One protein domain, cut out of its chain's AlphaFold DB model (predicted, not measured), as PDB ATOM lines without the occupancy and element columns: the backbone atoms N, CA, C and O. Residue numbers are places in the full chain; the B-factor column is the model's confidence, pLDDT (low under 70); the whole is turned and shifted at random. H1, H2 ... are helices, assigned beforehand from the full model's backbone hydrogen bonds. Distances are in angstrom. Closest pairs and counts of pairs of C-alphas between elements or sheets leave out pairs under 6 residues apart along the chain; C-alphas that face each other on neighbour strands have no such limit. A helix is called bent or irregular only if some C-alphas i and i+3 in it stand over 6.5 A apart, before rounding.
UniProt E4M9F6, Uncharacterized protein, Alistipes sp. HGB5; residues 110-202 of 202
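Overview. This is residues 110 to 202 of the 202 residues of an uncharacterized protein of Alistipes sp. HGB5 (UniProt E4M9F6). One very long helix, H4, makes the longest axis of the model, and its later part, residues 181 to 200, sticks out as a free arm with the last two residues beyond it. The earlier part of H4 is crossed steeply by the kinked helix H2, and past this crossing the short H3 and a long link fold the chain back from the end of H2 to the beginning of H4, while H1 leads away from the beginning of H2, with residues 110 to 115 sticking out. The printed part has 93 residues with four named helices, H1, H2, H3 and H4 in that order along the chain, and no named strand; the class is all helix. The whole is extended, with a radius of gyration of the C-alphas of 19.2 A, and its C-alphas span 68 by 34 by 18 A, an outline that is only just flat.

Arrangement. The longest helix, H4, residues 164 to 200, touches H2, residues 121 to 143, with its residues 166 to 179 alone. They have 27 pairs of C-alphas within 8 A, and the closest C-alphas, those of His 128 and Gly 171, are 4.4 A apart. H2 and H4 stand at a steep tilt of 56 degrees and run opposite ways. The closest point is also where H2 bends, with a kink of 48 degrees near residue 128. H2 is irregular there: C-alphas 126 and 129 are 7.3 A apart. H3, residues 147 to 151, touches H2, which meets it with residues 133 to 140 alone; the closest C-alphas, those of Ser 136 and Leu 150, are 6.3 A apart. H3 and H4 are apart. H1, residues 110 to 119, and H2 meet only through their link. H1 and H4 are close but not clearly touching, with 1 pair of C-alphas within 8 A, those of Ala 117 and Leu 176 at 7.2 A. The lines of H1 and H4 are only just about perpendicular, at 72 degrees. H1 and H3 are apart. In H1 every O i to N i+4 pair is within hydrogen-bond range; in H2 it is 16 of 19, in H4 32 of 33, and in H3 0 of 1, where 2 of 2 O i to N i+3 pairs are within range.

Along the chain. H4 runs from C-alpha 164 at (182.392, 173.360, 122.374) to C-alpha 200 at (232.236, 163.618, 102.225), 54.6 A from first to last C-alpha. It is neither bent nor irregular, but only just: C-alphas 171 and 174 are 6.1 A apart. H2, Ser 121 to Tyr 143, has 23 residues and is 31.7 A from first to last C-alpha. H1, Leu 110 to Asn 119, begins with C-alpha 110 at (193.558, 187.509, 108.796) and is 14.2 A long. H3, Ile 147 to Ser 151, is 8.0 A long.

Size, cuts and confidence. The two C-alphas farthest apart are those of Arg 159 and Leu 202, at 68.4 A. Residues 110 to 115, which belong to H1, stand free, and so do residues 181 to 202, of which 181 to 200 belong to H4. The body without these stretches has 65 residues and spans 37 by 20 by 17 A, with a radius of gyration of 12.4 A. The printed part has no cut, and Leu 202 is the chain's last residue. The links from H1 to H2 and from H2 to H3 are tight; the link from H3 to H4, residues 152 to 163, is long and has no named element. The mean pLDDT of the printed part is 84.9, and residues 159 to 160 and 201 to 202 are under 70.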
ATOM      1  N   LEU A 110     194.606 188.530 108.850       88.94
ATOM      2  CA  LEU A 110     193.558 187.509 108.796       88.94
ATOM      3  C   LEU A 110     193.724 186.601 107.572       88.94
ATOM      4  O   LEU A 110     193.631 185.383 107.700       88.94
ATOM      5  N   SER A 111     194.050 187.184 106.415       90.94
ATOM      6  CA  SER A 111     194.371 186.456 105.185       90.94
ATOM      7  C   SER A 111     195.490 185.438 105.415       90.94
ATOM      8  O   SER A 111     195.331 184.257 105.110       90.94
ATOM      9  N   ARG A 112     196.594 185.851 106.056       89.50
ATOM     10  CA  ARG A 112     197.724 184.956 106.352       89.50
ATOM     11  C   ARG A 112     197.324 183.786 107.250       89.50
ATOM     12  O   ARG A 112     197.715 182.657 106.967       89.50
ATOM     13  N   ILE A 113     196.550 184.046 108.304       88.44
ATOM     14  CA  ILE A 113     196.068 183.004 109.223       88.44
ATOM     15  C   ILE A 113     195.153 182.022 108.481       88.44
ATOM     16  O   ILE A 113     195.329 180.813 108.611       88.44
ATOM     17  N   MET A 114     194.222 182.523 107.664       88.81
ATOM     18  CA  MET A 114     193.283 181.686 106.908       88.81
ATOM     19  C   MET A 114     193.980 180.841 105.838       88.81
ATOM     20  O   MET A 114     193.668 179.660 105.702       88.81
ATOM     21  N   ILE A 115     194.962 181.396 105.121       90.12
ATOM     22  CA  ILE A 115     195.781 180.642 104.158       90.12
ATOM     23  C   ILE A 115     196.582 179.553 104.879       90.12
ATOM     24  O   ILE A 115     196.632 178.412 104.424       90.12
ATOM     25  N   TYR A 116     197.186 179.889 106.020       88.69
ATOM     26  CA  TYR A 116     197.963 178.940 106.808       88.69
ATOM     27  C   TYR A 116     197.097 177.780 107.328       88.69
ATOM     28  O   TYR A 116     197.433 176.614 107.115       88.69
ATOM     29  N   ALA A 117     195.941 178.090 107.923       88.50
ATOM     30  CA  ALA A 117     194.985 177.088 108.382       88.50
ATOM     31  C   ALA A 117     194.427 176.243 107.224       88.50
ATOM     32  O   ALA A 117     194.324 175.022 107.341       88.50
ATOM     33  N   GLY A 118     194.131 176.870 106.081       87.31
ATOM     34  CA  GLY A 118     193.655 176.197 104.873       87.31
ATOM     35  C   GLY A 118     194.669 175.206 104.295       87.31
ATOM     36  O   GLY A 118     194.300 174.084 103.952       87.31
ATOM     37  N   ASN A 119     195.956 175.561 104.264       89.06
ATOM     38  CA  ASN A 119     197.026 174.661 103.814       89.06
ATOM     39  C   ASN A 119     197.199 173.441 104.733       89.06
ATOM     40  O   ASN A 119     197.565 172.362 104.271       89.06
ATOM     41  N   ALA A 120     196.912 173.596 106.025       90.25
ATOM     42  CA  ALA A 120     196.939 172.515 107.005       90.25
ATOM     43  C   ALA A 120     195.581 171.807 107.178       90.25
ATOM     44  O   ALA A 120     195.466 170.922 108.026       90.25
ATOM     45  N   SER A 121     194.559 172.144 106.381       89.25
ATOM     46  CA  SER A 121     193.184 171.642 106.545       89.25
ATOM     47  C   SER A 121     193.079 170.115 106.552       89.25
ATOM     48  O   SER A 121     192.385 169.561 107.398       89.25
ATOM     49  N   LEU A 122     193.818 169.416 105.683       88.75
ATOM     50  CA  LEU A 122     193.846 167.948 105.661       88.75
ATOM     51  C   LEU A 122     194.443 167.375 106.953       88.75
ATOM     52  O   LEU A 122     193.921 166.411 107.508       88.75
ATOM     53  N   ALA A 123     195.510 167.990 107.465       89.06
ATOM     54  CA  ALA A 123     196.107 167.576 108.730       89.06
ATOM     55  C   ALA A 123     195.165 167.844 109.913       89.06
ATOM     56  O   ALA A 123     195.056 166.997 110.796       89.06
ATOM     57  N   ILE A 124     194.445 168.972 109.907       91.81
ATOM     58  CA  ILE A 124     193.393 169.267 110.890       91.81
ATOM     59  C   ILE A 124     192.305 168.191 110.820       91.81
ATOM     60  O   ILE A 124     191.997 167.568 111.831       91.81
ATOM     61  N   MET A 125     191.786 167.885 109.629       90.12
ATOM     62  CA  MET A 125     190.789 166.827 109.431       90.12
ATOM     63  C   MET A 125     191.262 165.464 109.951       90.12
ATOM     64  O   MET A 125     190.472 164.741 110.549       90.12
ATOM     65  N   ALA A 126     192.540 165.123 109.799       90.19
ATOM     66  CA  ALA A 126     193.082 163.865 110.311       90.19
ATOM     67  C   ALA A 126     193.274 163.853 111.840       90.19
ATOM     68  O   ALA A 126     193.058 162.829 112.481       90.19
ATOM     69  N   LEU A 127     193.694 164.976 112.434       91.12
ATOM     70  CA  LEU A 127     194.175 165.022 113.822       91.12
ATOM     71  C   LEU A 127     193.192 165.655 114.817       91.12
ATOM     72  O   LEU A 127     193.384 165.502 116.021       91.12
ATOM     73  N   HIS A 128     192.137 166.340 114.369       91.69
ATOM     74  CA  HIS A 128     191.204 167.024 115.273       91.69
ATOM     75  C   HIS A 128     190.486 166.060 116.234       91.69
ATOM     76  O   HIS A 128     190.325 166.393 117.404       91.69
ATOM     77  N   PHE A 129     190.134 164.839 115.805       90.31
ATOM     78  CA  PHE A 129     189.554 163.828 116.704       90.31
ATOM     79  C   PHE A 129     190.534 163.372 117.790       90.31
ATOM     80  O   PHE A 129     190.130 163.137 118.928       90.31
ATOM     81  N   LEU A 130     191.827 163.288 117.466       89.62
ATOM     82  CA  LEU A 130     192.865 163.007 118.457       89.62
ATOM     83  C   LEU A 130     193.001 164.181 119.438       89.62
ATOM     84  O   LEU A 130     193.063 163.975 120.647       89.62
ATOM     85  N   ALA A 131     192.978 165.413 118.925       89.94
ATOM     86  CA  ALA A 131     192.989 166.623 119.741       89.94
ATOM     87  C   ALA A 131     191.771 166.708 120.679       89.94
ATOM     88  O   ALA A 131     191.909 167.128 121.826       89.94
ATOM     89  N   PHE A 132     190.594 166.248 120.246       90.38
ATOM     90  CA  PHE A 132     189.407 166.194 121.101       90.38
ATOM     91  C   PHE A 132     189.601 165.266 122.299       90.38
ATOM     92  O   PHE A 132     189.182 165.626 123.393       90.38
ATOM     93  N   LYS A 133     190.310 164.138 122.159       89.19
ATOM     94  CA  LYS A 133     190.603 163.256 123.303       89.19
ATOM     95  C   LYS A 133     191.448 163.944 124.376       89.19
ATOM     96  O   LYS A 133     191.228 163.694 125.558       89.19
ATOM     97  N   VAL A 134     192.350 164.850 123.991       89.06
ATOM     98  CA  VAL A 134     193.119 165.673 124.945       89.06
ATOM     99  C   VAL A 134     192.187 166.587 125.747       89.06
ATOM    100  O   VAL A 134     192.303 166.671 126.967       89.06
ATOM    101  N   VAL A 135     191.221 167.226 125.080       89.38
ATOM    102  CA  VAL A 135     190.213 168.068 125.747       89.38
ATOM    103  C   VAL A 135     189.288 167.231 126.633       89.38
ATOM    104  O   VAL A 135     189.008 167.626 127.759       89.38
ATOM    105  N   SER A 136     188.863 166.054 126.171       88.31
ATOM    106  CA  SER A 136     188.032 165.134 126.951       88.31
ATOM    107  C   SER A 136     188.740 164.648 128.218       88.31
ATOM    108  O   SER A 136     188.111 164.585 129.268       88.31
ATOM    109  N   LEU A 137     190.050 164.375 128.168       88.00
ATOM    110  CA  LEU A 137     190.847 164.057 129.361       88.00
ATOM    111  C   LEU A 137     190.867 165.213 130.365       88.00
ATOM    112  O   LEU A 137     190.698 164.993 131.563       88.00
ATOM    113  N   LEU A 138     191.039 166.445 129.882       87.56
ATOM    114  CA  LEU A 138     191.011 167.638 130.728       87.56
ATOM    115  C   LEU A 138     189.627 167.831 131.370       87.56
ATOM    116  O   LEU A 138     189.539 168.128 132.559       87.56
ATOM    117  N   GLN A 139     188.550 167.603 130.616       86.62
ATOM    118  CA  GLN A 139     187.178 167.646 131.126       86.62
ATOM    119  C   GLN A 139     186.945 166.583 132.213       86.62
ATOM    120  O   GLN A 139     186.392 166.894 133.267       86.62
ATOM    121  N   ILE A 140     187.417 165.350 132.002       87.50
ATOM    122  CA  ILE A 140     187.341 164.262 132.990       87.50
ATOM    123  C   ILE A 140     188.079 164.636 134.279       87.50
ATOM    124  O   ILE A 140     187.542 164.427 135.364       87.50
ATOM    125  N   LEU A 141     189.268 165.233 134.169       86.75
ATOM    126  CA  LEU A 141     190.066 165.647 135.323       86.75
ATOM    127  C   LEU A 141     189.372 166.736 136.156       86.75
ATOM    128  O   LEU A 141     189.434 166.691 137.380       86.75
ATOM    129  N   ILE A 142     188.709 167.700 135.508       86.69
ATOM    130  CA  ILE A 142     188.040 168.815 136.195       86.69
ATOM    131  C   ILE A 142     186.745 168.366 136.883       86.69
ATOM    132  O   ILE A 142     186.494 168.767 138.017       86.69
ATOM    133  N   TYR A 143     185.923 167.548 136.219       84.94
ATOM    134  CA  TYR A 143     184.631 167.108 136.768       84.94
ATOM    135  C   TYR A 143     184.693 165.791 137.546       84.94
ATOM    136  O   TYR A 143     183.687 165.381 138.122       84.94
ATOM    137  N   GLY A 144     185.845 165.116 137.566       83.12
ATOM    138  CA  GLY A 144     186.010 163.825 138.233       83.12
ATOM    139  C   GLY A 144     185.193 162.701 137.591       83.12
ATOM    140  O   GLY A 144     184.733 161.800 138.293       83.12
ATOM    141  N   TYR A 145     184.965 162.754 136.275       82.69
ATOM    142  CA  TYR A 145     184.269 161.677 135.569       82.69
ATOM    143  C   TYR A 145     185.085 160.373 135.594       82.69
ATOM    144  O   TYR A 145     186.308 160.376 135.735       82.69
ATOM    145  N   GLY A 146     184.410 159.233 135.432       83.69
ATOM    146  CA  GLY A 146     185.101 157.958 135.225       83.69
ATOM    147  C   GLY A 146     185.919 157.972 133.929       83.69
ATOM    148  O   GLY A 146     185.551 158.637 132.957       83.69
ATOM    149  N   ILE A 147     187.012 157.205 133.881       83.38
ATOM    150  CA  ILE A 147     187.843 157.093 132.670       83.38
ATOM    151  C   ILE A 147     187.048 156.535 131.474       83.38
ATOM    152  O   ILE A 147     187.382 156.808 130.324       83.38
ATOM    153  N   ASP A 148     185.946 155.829 131.739       81.75
ATOM    154  CA  ASP A 148     185.038 155.266 130.736       81.75
ATOM    155  C   ASP A 148     184.460 156.335 129.798       81.75
ATOM    156  O   ASP A 148     184.248 156.077 128.610       81.75
ATOM    157  N   TYR A 149     184.292 157.572 130.284       80.69
ATOM    158  CA  TYR A 149     183.830 158.703 129.474       80.69
ATOM    159  C   TYR A 149     184.831 159.104 128.383       80.69
ATOM    160  O   TYR A 149     184.443 159.738 127.404       80.69
ATOM    161  N   LEU A 150     186.097 158.682 128.477       82.25
ATOM    162  CA  LEU A 150     187.087 158.916 127.428       82.25
ATOM    163  C   LEU A 150     186.760 158.141 126.146       82.25
ATOM    164  O   LEU A 150     187.176 158.544 125.058       82.25
ATOM    165  N   SER A 151     186.003 157.046 126.247       82.56
ATOM    166  CA  SER A 151     185.543 156.275 125.086       82.56
ATOM    167  C   SER A 151     184.441 156.985 124.290       82.56
ATOM    168  O   SER A 151     184.244 156.660 123.118       82.56
ATOM    169  N   ALA A 152     183.790 158.008 124.865       82.81
ATOM    170  CA  ALA A 152     182.733 158.758 124.199       82.81
ATOM    171  C   ALA A 152     183.235 159.376 122.886       82.81
ATOM    172  O   ALA A 152     184.352 159.903 122.793       82.81
ATOM    173  N   PHE A 153     182.402 159.286 121.852       76.75
ATOM    174  CA  PHE A 153     182.716 159.784 120.521       76.75
ATOM    175  C   PHE A 153     181.612 160.728 120.034       76.75
ATOM    176  O   PHE A 153     180.438 160.380 120.156       76.75
ATOM    177  N   PRO A 154     181.948 161.883 119.425       74.88
ATOM    178  CA  PRO A 154     183.279 162.495 119.295       74.88
ATOM    179  C   PRO A 154     183.695 163.353 120.506       74.88
ATOM    180  O   PRO A 154     184.883 163.616 120.677       74.88
ATOM    181  N   VAL A 155     182.737 163.775 121.337       84.06
ATOM    182  CA  VAL A 155     182.938 164.598 122.542       84.06
ATOM    183  C   VAL A 155     182.125 164.031 123.704       84.06
ATOM    184  O   VAL A 155     181.137 163.328 123.481       84.06
ATOM    185  N   ILE A 156     182.520 164.339 124.940       82.38
ATOM    186  CA  ILE A 156     181.751 163.943 126.127       82.38
ATOM    187  C   ILE A 156     180.452 164.765 126.155       82.38
ATOM    188  O   ILE A 156     180.527 165.998 126.104       82.38
ATOM    189  N   PRO A 157     179.271 164.125 126.220       75.50
ATOM    190  CA  PRO A 157     178.010 164.844 126.305       75.50
ATOM    191  C   PRO A 157     177.936 165.566 127.651       75.50
ATOM    192  O   PRO A 157     177.857 164.934 128.703       75.50
ATOM    193  N   ASP A 158     177.962 166.893 127.605       72.62
ATOM    194  CA  ASP A 158     177.844 167.746 128.782       72.62
ATOM    195  C   ASP A 158     176.513 168.507 128.755       72.62
ATOM    196  O   ASP A 158     175.991 168.856 127.694       72.62
ATOM    197  N   ARG A 159     175.952 168.777 129.936       62.81
ATOM    198  CA  ARG A 159     174.734 169.586 130.092       62.81
ATOM    199  C   ARG A 159     175.021 171.068 129.877       62.81
ATOM    200  O   ARG A 159     174.148 171.808 129.430       62.81
ATOM    201  N   ILE A 160     176.238 171.499 130.203       68.81
ATOM    202  CA  ILE A 160     176.672 172.883 130.061       68.81
ATOM    203  C   ILE A 160     177.331 173.007 128.685       68.81
ATOM    204  O   ILE A 160     178.485 172.625 128.494       68.81
ATOM    205  N   ASN A 161     176.588 173.531 127.706       76.56
ATOM    206  CA  ASN A 161     176.999 173.698 126.304       76.56
ATOM    207  C   ASN A 161     178.096 174.779 126.111       76.56
ATOM    208  O   ASN A 161     177.998 175.632 125.237       76.56
ATOM    209  N   ILE A 162     179.120 174.795 126.965       84.12
ATOM    210  CA  ILE A 162     180.274 175.710 126.927       84.12
ATOM    211  C   ILE A 162     181.511 174.985 126.380       84.12
ATOM    212  O   ILE A 162     182.376 175.600 125.757       84.12
ATOM    213  N   TRP A 163     181.576 173.660 126.540       83.44
ATOM    214  CA  TRP A 163     182.740 172.853 126.166       83.44
ATOM    215  C   TRP A 163     183.068 172.847 124.675       83.44
ATOM    216  O   TRP A 163     184.210 172.571 124.310       83.44
ATOM    217  N   TRP A 164     182.128 173.233 123.808       86.31
ATOM    218  CA  TRP A 164     182.392 173.360 122.374       86.31
ATOM    219  C   TRP A 164     183.546 174.329 122.068       86.31
ATOM    220  O   TRP A 164     184.280 174.089 121.111       86.31
ATOM    221  N   VAL A 165     183.761 175.376 122.881       89.31
ATOM    222  CA  VAL A 165     184.841 176.355 122.654       89.31
ATOM    223  C   VAL A 165     186.225 175.702 122.808       89.31
ATOM    224  O   VAL A 165     186.984 175.727 121.836       89.31
ATOM    225  N   PRO A 166     186.569 175.065 123.950       89.38
ATOM    226  CA  PRO A 166     187.808 174.298 124.083       89.38
ATOM    227  C   PRO A 166     188.007 173.252 122.986       89.38
ATOM    228  O   PRO A 166     189.115 173.137 122.459       89.38
ATOM    229  N   TYR A 167     186.947 172.520 122.616       89.19
ATOM    230  CA  TYR A 167     187.019 171.519 121.553       89.19
ATOM    231  C   TYR A 167     187.403 172.158 120.213       89.19
ATOM    232  O   TYR A 167     188.356 171.703 119.586       89.19
ATOM    233  N   VAL A 168     186.749 173.247 119.792       90.12
ATOM    234  CA  VAL A 168     187.072 173.940 118.531       90.12
ATOM    235  C   VAL A 168     188.493 174.507 118.551       90.12
ATOM    236  O   VAL A 168     189.254 174.295 117.605       90.12
ATOM    237  N   VAL A 169     188.875 175.191 119.632       91.44
ATOM    238  CA  VAL A 169     190.197 175.823 119.741       91.44
ATOM    239  C   VAL A 169     191.305 174.772 119.708       91.44
ATOM    240  O   VAL A 169     192.210 174.869 118.883       91.44
ATOM    241  N   CYS A 170     191.226 173.734 120.545       91.50
ATOM    242  CA  CYS A 170     192.254 172.693 120.591       91.50
ATOM    243  C   CYS A 170     192.240 171.816 119.335       91.50
ATOM    244  O   CYS A 170     193.301 171.433 118.847       91.50
ATOM    245  N   GLY A 171     191.053 171.548 118.782       89.44
ATOM    246  CA  GLY A 171     190.865 170.783 117.552       89.44
ATOM    247  C   GLY A 171     191.556 171.391 116.337       89.44
ATOM    248  O   GLY A 171     191.961 170.654 115.446       89.44
ATOM    249  N   VAL A 172     191.737 172.713 116.313       91.00
ATOM    250  CA  VAL A 172     192.458 173.421 115.246       91.00
ATOM    251  C   VAL A 172     193.903 173.722 115.650       91.00
ATOM    252  O   VAL A 172     194.821 173.492 114.863       91.00
ATOM    253  N   ALA A 173     194.139 174.187 116.880       91.19
ATOM    254  CA  ALA A 173     195.465 174.596 117.336       91.19
ATOM    255  C   ALA A 173     196.458 173.427 117.422       91.19
ATOM    256  O   ALA A 173     197.587 173.559 116.953       91.19
ATOM    257  N   LEU A 174     196.059 172.272 117.970       90.31
ATOM    258  CA  LEU A 174     196.969 171.130 118.133       90.31
ATOM    259  C   LEU A 174     197.451 170.564 116.783       90.31
ATOM    260  O   LEU A 174     198.663 170.400 116.617       90.31
ATOM    261  N   PRO A 175     196.583 170.331 115.776       90.56
ATOM    262  CA  PRO A 175     197.053 169.921 114.453       90.56
ATOM    263  C   PRO A 175     197.938 170.966 113.755       90.56
ATOM    264  O   PRO A 175     198.896 170.604 113.066       90.56
ATOM    265  N   LEU A 176     197.666 172.262 113.944       89.38
ATOM    266  CA  LEU A 176     198.512 173.334 113.401       89.38
ATOM    267  C   LEU A 176     199.905 173.351 114.040       89.38
ATOM    268  O   LEU A 176     200.914 173.471 113.342       89.38
ATOM    269  N   LEU A 177     199.984 173.157 115.356       90.06
ATOM    270  CA  LEU A 177     201.263 173.019 116.052       90.06
ATOM    271  C   LEU A 177     202.031 171.791 115.550       90.06
ATOM    272  O   LEU A 177     203.213 171.897 115.223       90.06
ATOM    273  N   TYR A 178     201.357 170.648 115.395       89.56
ATOM    274  CA  TYR A 178     201.982 169.433 114.871       89.56
ATOM    275  C   TYR A 178     202.556 169.628 113.459       89.56
ATOM    276  O   TYR A 178     203.699 169.253 113.187       89.56
ATOM    277  N   THR A 179     201.794 170.253 112.557       88.06
ATOM    278  CA  THR A 179     202.268 170.528 111.190       88.06
ATOM    279  C   THR A 179     203.440 171.507 111.163       88.06
ATOM    280  O   THR A 179     204.393 171.269 110.419       88.06
ATOM    281  N   SER A 180     203.428 172.536 112.015       85.94
ATOM    282  CA  SER A 180     204.555 173.465 112.186       85.94
ATOM    283  C   SER A 180     205.831 172.743 112.611       85.94
ATOM    284  O   SER A 180     206.879 172.887 111.982       85.94
ATOM    285  N   VAL A 181     205.741 171.926 113.665       88.69
ATOM    286  CA  VAL A 181     206.886 171.188 114.213       88.69
ATOM    287  C   VAL A 181     207.436 170.216 113.174       88.69
ATOM    288  O   VAL A 181     208.644 170.178 112.941       88.69
ATOM    289  N   LYS A 182     206.557 169.486 112.477       87.94
ATOM    290  CA  LYS A 182     206.957 168.579 111.396       87.94
ATOM    291  C   LYS A 182     207.732 169.311 110.297       87.94
ATOM    292  O   LYS A 182     208.756 168.806 109.844       87.94
ATOM    293  N   GLN A 183     207.270 170.487 109.872       86.56
ATOM    294  CA  GLN A 183     207.959 171.281 108.851       86.56
ATOM    295  C   GLN A 183     209.360 171.707 109.308       86.56
ATOM    296  O   GLN A 183     210.316 171.561 108.548       86.56
ATOM    297  N   ILE A 184     209.506 172.160 110.556       87.69
ATOM    298  CA  ILE A 184     210.804 172.558 111.123       87.69
ATOM    299  C   ILE A 184     211.772 171.368 111.172       87.69
ATOM    300  O   ILE A 184     212.919 171.494 110.741       87.69
ATOM    301  N   LEU A 185     211.309 170.205 111.633       88.56
ATOM    302  CA  LEU A 185     212.132 168.996 111.727       88.56
ATOM    303  C   LEU A 185     212.624 168.520 110.354       88.56
ATOM    304  O   LEU A 185     213.792 168.159 110.202       88.56
ATOM    305  N   VAL A 186     211.762 168.560 109.334       89.69
ATOM    306  CA  VAL A 186     212.140 168.193 107.959       89.69
ATOM    307  C   VAL A 186     213.207 169.145 107.410       89.69
ATOM    308  O   VAL A 186     214.180 168.690 106.808       89.69
ATOM    309  N   LEU A 187     213.074 170.451 107.660       86.56
ATOM    310  CA  LEU A 187     214.066 171.446 107.242       86.56
ATOM    311  C   LEU A 187     215.414 171.249 107.946       86.56
ATOM    312  O   LEU A 187     216.463 171.340 107.306       86.56
ATOM    313  N   GLN A 188     215.400 170.946 109.246       87.12
ATOM    314  CA  GLN A 188     216.618 170.657 110.004       87.12
ATOM    315  C   GLN A 188     217.316 169.393 109.494       87.12
ATOM    316  O   GLN A 188     218.523 169.422 109.261       87.12
ATOM    317  N   SER A 189     216.562 168.319 109.247       82.38
ATOM    318  CA  SER A 189     217.094 167.061 108.710       82.38
ATOM    319  C   SER A 189     217.709 167.241 107.315       82.38
ATOM    320  O   SER A 189     218.844 166.825 107.074       82.38
ATOM    321  N   GLY A 190     217.026 167.963 106.416       81.81
ATOM    322  CA  GLY A 190     217.546 168.270 105.079       81.81
ATOM    323  C   GLY A 190     218.823 169.117 105.106       81.81
ATOM    324  O   GLY A 190     219.764 168.849 104.356       81.81
ATOM    325  N   ARG A 191     218.901 170.103 106.012       82.88
ATOM    326  CA  ARG A 191     220.107 170.922 106.203       82.88
ATOM    327  C   ARG A 191     221.284 170.093 106.720       82.88
ATOM    328  O   ARG A 191     222.399 170.271 106.233       82.88
ATOM    329  N   LEU A 192     221.037 169.186 107.668       80.44
ATOM    330  CA  LEU A 192     222.060 168.297 108.222       80.44
ATOM    331  C   LEU A 192     222.618 167.353 107.144       80.44
ATOM    332  O   LEU A 192     223.830 167.210 107.002       80.44
ATOM    333  N   TYR A 193     221.733 166.764 106.338       80.44
ATOM    334  CA  TYR A 193     222.106 165.857 105.253       80.44
ATOM    335  C   TYR A 193     222.922 166.557 104.153       80.44
ATOM    336  O   TYR A 193     223.940 166.029 103.704       80.44
ATOM    337  N   GLY A 194     222.544 167.782 103.768       80.38
ATOM    338  CA  GLY A 194     223.305 168.578 102.798       80.38
ATOM    339  C   GLY A 194     224.719 168.928 103.275       80.38
ATOM    340  O   GLY A 194     225.669 168.860 102.493       80.38
ATOM    341  N   GLN A 195     224.884 169.245 104.565       80.75
ATOM    342  CA  GLN A 195     226.207 169.479 105.155       80.75
ATOM    343  C   GLN A 195     227.061 168.208 105.198       80.75
ATOM    344  O   GLN A 195     228.258 168.273 104.924       80.75
ATOM    345  N   LEU A 196     226.460 167.051 105.496       77.31
ATOM    346  CA  LEU A 196     227.162 165.767 105.494       77.31
ATOM    347  C   LEU A 196     227.664 165.399 104.092       77.31
ATOM    348  O   LEU A 196     228.829 165.047 103.948       77.31
ATOM    349  N   ILE A 197     226.843 165.556 103.049       79.81
ATOM    350  CA  ILE A 197     227.264 165.276 101.665       79.81
ATOM    351  C   ILE A 197     228.440 166.161 101.242       79.81
ATOM    352  O   ILE A 197     229.399 165.660 100.662       79.81
ATOM    353  N   LEU A 198     228.392 167.465 101.535       76.94
ATOM    354  CA  LEU A 198     229.487 168.385 101.208       76.94
ATOM    355  C   LEU A 198     230.792 168.011 101.919       76.94
ATOM    356  O   LEU A 198     231.861 168.161 101.337       76.94
ATOM    357  N   LYS A 199     230.707 167.488 103.147       71.75
ATOM    358  CA  LYS A 199     231.873 167.070 103.933       71.75
ATOM    359  C   LYS A 199     232.506 165.761 103.444       71.75
ATOM    360  O   LYS A 199     233.691 165.573 103.658       71.75
ATOM    361  N   PHE A 200     231.739 164.876 102.806       71.44
ATOM    362  CA  PHE A 200     232.236 163.618 102.225       71.44
ATOM    363  C   PHE A 200     232.698 163.747 100.764       71.44
ATOM    364  O   PHE A 200     233.253 162.799 100.215       71.44
ATOM    365  N   LYS A 201     232.432 164.888 100.113       62.59
ATOM    366  CA  LYS A 201     232.834 165.162  98.723       62.59
ATOM    367  C   LYS A 201     234.160 165.936  98.611       62.59
ATOM    368  O   LYS A 201     234.596 166.183  97.489       62.59
ATOM    369  N   LEU A 202     234.744 166.327  99.749       52.97
ATOM    370  CA  LEU A 202     236.105 166.856  99.913       52.97
ATOM    371  C   LEU A 202     237.026 165.736 100.402       52.97
ATOM    372  O   LEU A 202     238.195 165.732  99.968       52.97
TER     373      LEU A 202